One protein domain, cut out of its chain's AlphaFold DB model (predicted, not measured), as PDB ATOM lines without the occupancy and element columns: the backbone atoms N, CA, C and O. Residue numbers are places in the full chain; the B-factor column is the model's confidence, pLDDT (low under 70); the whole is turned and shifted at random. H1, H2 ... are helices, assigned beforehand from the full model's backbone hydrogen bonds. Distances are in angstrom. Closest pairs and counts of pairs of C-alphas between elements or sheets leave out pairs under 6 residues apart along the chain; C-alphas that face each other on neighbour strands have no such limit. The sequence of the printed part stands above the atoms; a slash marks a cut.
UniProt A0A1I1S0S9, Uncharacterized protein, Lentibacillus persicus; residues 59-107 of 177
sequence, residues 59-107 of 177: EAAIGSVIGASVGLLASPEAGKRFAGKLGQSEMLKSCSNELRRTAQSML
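What this domain is: This is residues 59 to 107 of the 177 residues of an uncharacterized protein of Lentibacillus persicus (UniProt A0A1I1S0S9). Three helices make an open U: H1 and H3 are its two arms, the short H2 is the base that joins them, and the space between the arms is empty. H1 and H2 meet in a corner near their link, while H3 touches no helix; residues 59 to 68, 88 to 95 and 97 to 107 stick out. The printed part has 49 residues, with named helices H1, H2 and H3 in that order and no named strand; the class is all helix. The whole is loose, with a radius of gyration of the C-alphas of 13.1 A and spans of 31 by 24 by 19 A.

How they stand to each other: H1, residues 59 to 74, has a kink of 26 degrees near residue 66. It touches H2, residues 78 to 86, only at the corner by their link, with residues 72 to 73 alone; the closest C-alphas, those of Leu 73 and Gly 79, are 4.4 A apart. Their lines are about perpendicular, at 89 degrees. H2 and H3, residues 90 to 106, are close but not clearly touching; their closest C-alphas, those of Leu 86 and Leu 92, are 6.5 A apart. Their lines are about perpendicular, at 74 degrees. H1 and H3 are apart. In H2 and H3 every O i to N i+4 pair is within hydrogen-bond range; in H1, 10 of 12 are.

Where its parts are: H1 runs 22.1 A from C-alpha 59 at (22.566, -25.698, -10.943) to C-alpha 74. H2 begins at C-alpha 78 at (1.139, -34.288, -0.277). H3, the longest helix with 17 residues, runs 23.9 A and ends at C-alpha 106 at (21.358, -26.520, 17.253).

The domain as a whole: The two C-alphas farthest apart, those of Glu 59 and Glu 90, are 33.1 A apart. The printed part has no cut, and both links, H1 to H2 and H2 to H3, are tight. The mean pLDDT of the printed part is 72.6; 17 residues are under 70, among them 59 to 65 and 105 to 107.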
ATOM      1  N   GLU A  59      23.260 -26.635 -11.822       55.00
ATOM      2  CA  GLU A  59      22.566 -25.698 -10.943       55.00
ATOM      3  C   GLU A  59      21.062 -26.008 -10.899       55.00
ATOM      4  O   GLU A  59      20.461 -26.057  -9.826       55.00
ATOM      5  N   ALA A  60      20.456 -26.309 -12.054       62.84
ATOM      6  CA  ALA A  60      19.057 -26.728 -12.135       62.84
ATOM      7  C   ALA A  60      18.822 -28.105 -11.490       62.84
ATOM      8  O   ALA A  60      17.814 -28.294 -10.809       62.84
ATOM      9  N   ALA A  61      19.755 -29.051 -11.649       61.16
ATOM     10  CA  ALA A  61      19.677 -30.361 -11.006       61.16
ATOM     11  C   ALA A  61      19.698 -30.239  -9.471       61.16
ATOM     12  O   ALA A  61      18.817 -30.783  -8.804       61.16
ATOM     13  N   ILE A  62      20.619 -29.448  -8.911       65.50
ATOM     14  CA  ILE A  62      20.710 -29.195  -7.460       65.50
ATOM     15  C   ILE A  62      19.464 -28.441  -6.959       65.50
ATOM     16  O   ILE A  62      18.863 -28.822  -5.949       65.50
ATOM     17  N   GLY A  63      19.007 -27.429  -7.706       63.44
ATOM     18  CA  GLY A  63      17.788 -26.677  -7.395       63.44
ATOM     19  C   GLY A  63      16.515 -27.531  -7.427       63.44
ATOM     20  O   GLY A  63      15.606 -27.316  -6.620       63.44
ATOM     21  N   SER A  64      16.452 -28.538  -8.305       66.75
ATOM     22  CA  SER A  64      15.276 -29.402  -8.459       66.75
ATOM     23  C   SER A  64      15.019 -30.297  -7.239       66.75
ATOM     24  O   SER A  64      13.866 -30.442  -6.829       66.75
ATOM     25  N   VAL A  65      16.067 -30.824  -6.591       65.81
ATOM     26  CA  VAL A  65      15.931 -31.719  -5.424       65.81
ATOM     27  C   VAL A  65      15.442 -30.952  -4.194       65.81
ATOM     28  O   VAL A  65      14.507 -31.380  -3.510       65.81
ATOM     29  N   ILE A  66      16.022 -29.779  -3.930       78.19
ATOM     30  CA  ILE A  66      15.630 -28.932  -2.795       78.19
ATOM     31  C   ILE A  66      14.221 -28.358  -3.027       78.19
ATOM     32  O   ILE A  66      13.371 -28.428  -2.135       78.19
ATOM     33  N   GLY A  67      13.934 -27.862  -4.237       69.44
ATOM     34  CA  GLY A  67      12.637 -27.285  -4.602       69.44
ATOM     35  C   GLY A  67      11.478 -28.286  -4.550       69.44
ATOM     36  O   GLY A  67      10.418 -27.964  -4.012       69.44
ATOM     37  N   ALA A  68      11.678 -29.519  -5.025       74.19
ATOM     38  CA  ALA A  68      10.661 -30.571  -4.951       74.19
ATOM     39  C   ALA A  68      10.370 -31.000  -3.503       74.19
ATOM     40  O   ALA A  68       9.215 -31.247  -3.151       74.19
ATOM     41  N   SER A  69      11.396 -31.021  -2.646       64.19
ATOM     42  CA  SER A  69      11.260 -31.348  -1.222       64.19
ATOM     43  C   SER A  69      10.409 -30.313  -0.484       64.19
ATOM     44  O   SER A  69       9.483 -30.662   0.252       64.19
ATOM     45  N   VAL A  70      10.682 -29.026  -0.719       75.06
ATOM     46  CA  VAL A  70       9.904 -27.929  -0.130       75.06
ATOM     47  C   VAL A  70       8.494 -27.885  -0.725       75.06
ATOM     48  O   VAL A  70       7.533 -27.730   0.023       75.06
ATOM     49  N   GLY A  71       8.334 -28.100  -2.034       68.38
ATOM     50  CA  GLY A  71       7.028 -28.143  -2.701       68.38
ATOM     51  C   GLY A  71       6.114 -29.271  -2.204       68.38
ATOM     52  O   GLY A  71       4.928 -29.041  -1.958       68.38
ATOM     53  N   LEU A  72       6.659 -30.474  -1.983       72.94
ATOM     54  CA  LEU A  72       5.909 -31.613  -1.436       72.94
ATOM     55  C   LEU A  72       5.460 -31.388   0.014       72.94
ATOM     56  O   LEU A  72       4.378 -31.840   0.385       72.94
ATOM     57  N   LEU A  73       6.251 -30.676   0.823       73.50
ATOM     58  CA  LEU A  73       5.897 -30.332   2.206       73.50
ATOM     59  C   LEU A  73       4.997 -29.089   2.307       73.50
ATOM     60  O   LEU A  73       4.212 -28.987   3.249       73.50
ATOM     61  N   ALA A  74       5.075 -28.166   1.343       75.12
ATOM     62  CA  ALA A  74       4.233 -26.972   1.272       75.12
ATOM     63  C   ALA A  74       2.779 -27.296   0.899       75.12
ATOM     64  O   ALA A  74       1.868 -26.540   1.240       75.12
ATOM     65  N   SER A  75       2.544 -28.428   0.227       77.62
ATOM     66  CA  SER A  75       1.195 -28.925  -0.031       77.62
ATOM     67  C   SER A  75       0.656 -29.687   1.190       77.62
ATOM     68  O   SER A  75       1.191 -30.742   1.543       77.62
ATOM     69  N   PRO A  76      -0.440 -29.229   1.826       69.06
ATOM     70  CA  PRO A  76      -1.010 -29.881   3.007       69.06
ATOM     71  C   PRO A  76      -1.560 -31.285   2.721       69.06
ATOM     72  O   PRO A  76      -1.788 -32.051   3.659       69.06
ATOM     73  N   GLU A  77      -1.783 -31.638   1.454       76.50
ATOM     74  CA  GLU A  77      -2.223 -32.972   1.046       76.50
ATOM     75  C   GLU A  77      -1.034 -33.910   0.803       76.50
ATOM     76  O   GLU A  77      -0.971 -34.988   1.400       76.50
ATOM     77  N   ALA A  78      -0.048 -33.483   0.006       77.50
ATOM     78  CA  ALA A  78       1.139 -34.288  -0.277       77.50
ATOM     79  C   ALA A  78       2.028 -34.459   0.969       77.50
ATOM     80  O   ALA A  78       2.491 -35.566   1.258       77.50
ATOM     81  N   GLY A  79       2.159 -33.407   1.781       73.81
ATOM     82  CA  GLY A  79       2.917 -33.418   3.027       73.81
ATOM     83  C   GLY A  79       2.350 -34.394   4.057       73.81
ATOM     84  O   GLY A  79       3.112 -35.107   4.703       73.81
ATOM     85  N   LYS A  80       1.019 -34.526   4.167       77.31
ATOM     86  CA  LYS A  80       0.388 -35.512   5.070       77.31
ATOM     87  C   LYS A  80       0.670 -36.953   4.648       77.31
ATOM     88  O   LYS A  80       0.907 -37.804   5.504       77.31
ATOM     89  N   ARG A  81       0.660 -37.237   3.342       77.94
ATOM     90  CA  ARG A  81       0.951 -38.578   2.803       77.94
ATOM     91  C   ARG A  81       2.416 -38.945   3.001       77.94
ATOM     92  O   ARG A  81       2.710 -40.062   3.417       77.94
ATOM     93  N   PHE A  82       3.314 -37.994   2.764       76.69
ATOM     94  CA  PHE A  82       4.741 -38.183   2.978       76.69
ATOM     95  C   PHE A  82       5.083 -38.313   4.467       76.69
ATOM     96  O   PHE A  82       5.759 -39.262   4.841       76.69
ATOM     97  N   ALA A  83       4.537 -37.458   5.338       72.75
ATOM     98  CA  ALA A  83       4.726 -37.540   6.789       72.75
ATOM     99  C   ALA A  83       4.197 -38.859   7.381       72.75
ATOM    100  O   ALA A  83       4.859 -39.475   8.216       72.75
ATOM    101  N   GLY A  84       3.036 -39.329   6.909       74.44
ATOM    102  CA  GLY A  84       2.484 -40.630   7.292       74.44
ATOM    103  C   GLY A  84       3.379 -41.804   6.883       74.44
ATOM    104  O   GLY A  84       3.565 -42.726   7.671       74.44
ATOM    105  N   LYS A  85       3.993 -41.742   5.692       71.12
ATOM    106  CA  LYS A  85       4.975 -42.736   5.221       71.12
ATOM    107  C   LYS A  85       6.324 -42.625   5.953       71.12
ATOM    108  O   LYS A  85       6.932 -43.646   6.265       71.12
ATOM    109  N   LEU A  86       6.756 -41.414   6.313       66.69
ATOM    110  CA  LEU A  86       7.972 -41.152   7.095       66.69
ATOM    111  C   LEU A  86       7.914 -41.842   8.463       66.69
ATOM    112  O   LEU A  86       8.865 -42.492   8.888       66.69
ATOM    113  N   GLY A  87       6.759 -41.743   9.125       67.75
ATOM    114  CA  GLY A  87       6.502 -42.346  10.431       67.75
ATOM    115  C   GLY A  87       6.331 -43.868  10.419       67.75
ATOM    116  O   GLY A  87       6.191 -44.457  11.489       67.75
ATOM    117  N   GLN A  88       6.333 -44.529   9.259       78.81
ATOM    118  CA  GLN A  88       6.200 -45.988   9.169       78.81
ATOM    119  C   GLN A  88       7.538 -46.719   9.029       78.81
ATOM    120  O   GLN A  88       7.599 -47.905   9.335       78.81
ATOM    121  N   SER A  89       8.618 -46.037   8.641       76.94
ATOM    122  CA  SER A  89       9.930 -46.674   8.472       76.94
ATOM    123  C   SER A  89      10.785 -46.571   9.741       76.94
ATOM    124  O   SER A  89      10.957 -45.496  10.316       76.94
ATOM    125  N   GLU A  90      11.328 -47.701  10.203       74.19
ATOM    126  CA  GLU A  90      12.167 -47.752  11.411       74.19
ATOM    127  C   GLU A  90      13.514 -47.044  11.216       74.19
ATOM    128  O   GLU A  90      13.942 -46.275  12.077       74.19
ATOM    129  N   MET A  91      14.134 -47.208  10.043       73.50
ATOM    130  CA  MET A  91      15.390 -46.539   9.685       73.50
ATOM    131  C   MET A  91      15.252 -45.010   9.699       73.50
ATOM    132  O   MET A  91      16.101 -44.298  10.236       73.50
ATOM    133  N   LEU A  92      14.146 -44.488   9.169       75.69
ATOM    134  CA  LEU A  92      13.911 -43.051   9.084       75.69
ATOM    135  C   LEU A  92      13.436 -42.462  10.414       75.69
ATOM    136  O   LEU A  92      13.759 -41.321  10.728       75.69
ATOM    137  N   LYS A  93      12.733 -43.238  11.250       81.94
ATOM    138  CA  LYS A  93      12.494 -42.882  12.658       81.94
ATOM    139  C   LYS A  93      13.802 -42.722  13.424       81.94
ATOM    140  O   LYS A  93      13.947 -41.741  14.144       81.94
ATOM    141  N   SER A  94      14.753 -43.638  13.244       81.31
ATOM    142  CA  SER A  94      16.070 -43.537  13.882       81.31
ATOM    143  C   SER A  94      16.829 -42.303  13.391       81.31
ATOM    144  O   SER A  94      17.221 -41.456  14.193       81.31
ATOM    145  N   CYS A  95      16.917 -42.125  12.069       77.00
ATOM    146  CA  CYS A  95      17.555 -40.963  11.453       77.00
ATOM    147  C   CYS A  95      16.884 -39.641  11.863       77.00
ATOM    148  O   CYS A  95      17.563 -38.663  12.162       77.00
ATOM    149  N   SER A  96      15.549 -39.591  11.907       75.44
ATOM    150  CA  SER A  96      14.809 -38.391  12.310       75.44
ATOM    151  C   SER A  96      14.940 -38.103  13.800       75.44
ATOM    152  O   SER A  96      14.973 -36.937  14.171       75.44
ATOM    153  N   ASN A  97      15.064 -39.119  14.659       82.50
ATOM    154  CA  ASN A  97      15.329 -38.927  16.082       82.50
ATOM    155  C   ASN A  97      16.731 -38.359  16.319       82.50
ATOM    156  O   ASN A  97      16.879 -37.443  17.126       82.50
ATOM    157  N   GLU A  98      17.744 -38.835  15.596       82.38
ATOM    158  CA  GLU A  98      19.103 -38.282  15.669       82.38
ATOM    159  C   GLU A  98      19.190 -36.875  15.073       82.38
ATOM    160  O   GLU A  98      19.762 -35.967  15.688       82.38
ATOM    161  N   LEU A  99      18.536 -36.651  13.930       80.06
ATOM    162  CA  LEU A  99      18.403 -35.333  13.315       80.06
ATOM    163  C   LEU A  99      17.659 -34.365  14.236       80.06
ATOM    164  O   LEU A  99      18.107 -33.242  14.433       80.06
ATOM    165  N   ARG A 100      16.552 -34.793  14.852       81.44
ATOM    166  CA  ARG A 100      15.790 -34.005  15.828       81.44
ATOM    167  C   ARG A 100      16.644 -33.668  17.038       81.44
ATOM    168  O   ARG A 100      16.581 -32.540  17.511       81.44
ATOM    169  N   ARG A 101      17.434 -34.612  17.543       81.38
ATOM    170  CA  ARG A 101      18.322 -34.393  18.692       81.38
ATOM    171  C   ARG A 101      19.433 -33.400  18.350       81.38
ATOM    172  O   ARG A 101      19.735 -32.517  19.148       81.38
ATOM    173  N   THR A 102      19.955 -33.476  17.128       78.06
ATOM    174  CA  THR A 102      20.911 -32.507  16.575       78.06
ATOM    175  C   THR A 102      20.262 -31.137  16.381       78.06
ATOM    176  O   THR A 102      20.831 -30.134  16.792       78.06
ATOM    177  N   ALA A 103      19.040 -31.071  15.850       68.06
ATOM    178  CA  ALA A 103      18.281 -29.835  15.680       68.06
ATOM    179  C   ALA A 103      17.935 -29.185  17.028       68.06
ATOM    180  O   ALA A 103      18.060 -27.975  17.175       68.06
ATOM    181  N   GLN A 104      17.565 -29.979  18.034       72.12
ATOM    182  CA  GLN A 104      17.366 -29.519  19.410       72.12
ATOM    183  C   GLN A 104      18.664 -28.983  20.024       72.12
ATOM    184  O   GLN A 104      18.628 -27.982  20.728       72.12
ATOM    185  N   SER A 105      19.810 -29.598  19.720       66.69
ATOM    186  CA  SER A 105      21.122 -29.088  20.131       66.69
ATOM    187  C   SER A 105      21.549 -27.840  19.349       66.69
ATOM    188  O   SER A 105      22.300 -27.023  19.874       66.69
ATOM    189  N   MET A 106      21.099 -27.688  18.099       59.97
ATOM    190  CA  MET A 106      21.358 -26.520  17.253       59.97
ATOM    191  C   MET A 106      20.419 -25.350  17.556       59.97
ATOM    192  O   MET A 106      20.812 -24.212  17.322       59.97
ATOM    193  N   LEU A 107      19.244 -25.607  18.147       60.62
ATOM    194  CA  LEU A 107      18.321 -24.641  18.769       60.62
ATOM    195  C   LEU A 107      18.927 -24.000  20.037       60.62
ATOM    196  O   LEU A 107      18.283 -23.836  21.067       60.62
TER     197      LEU A 107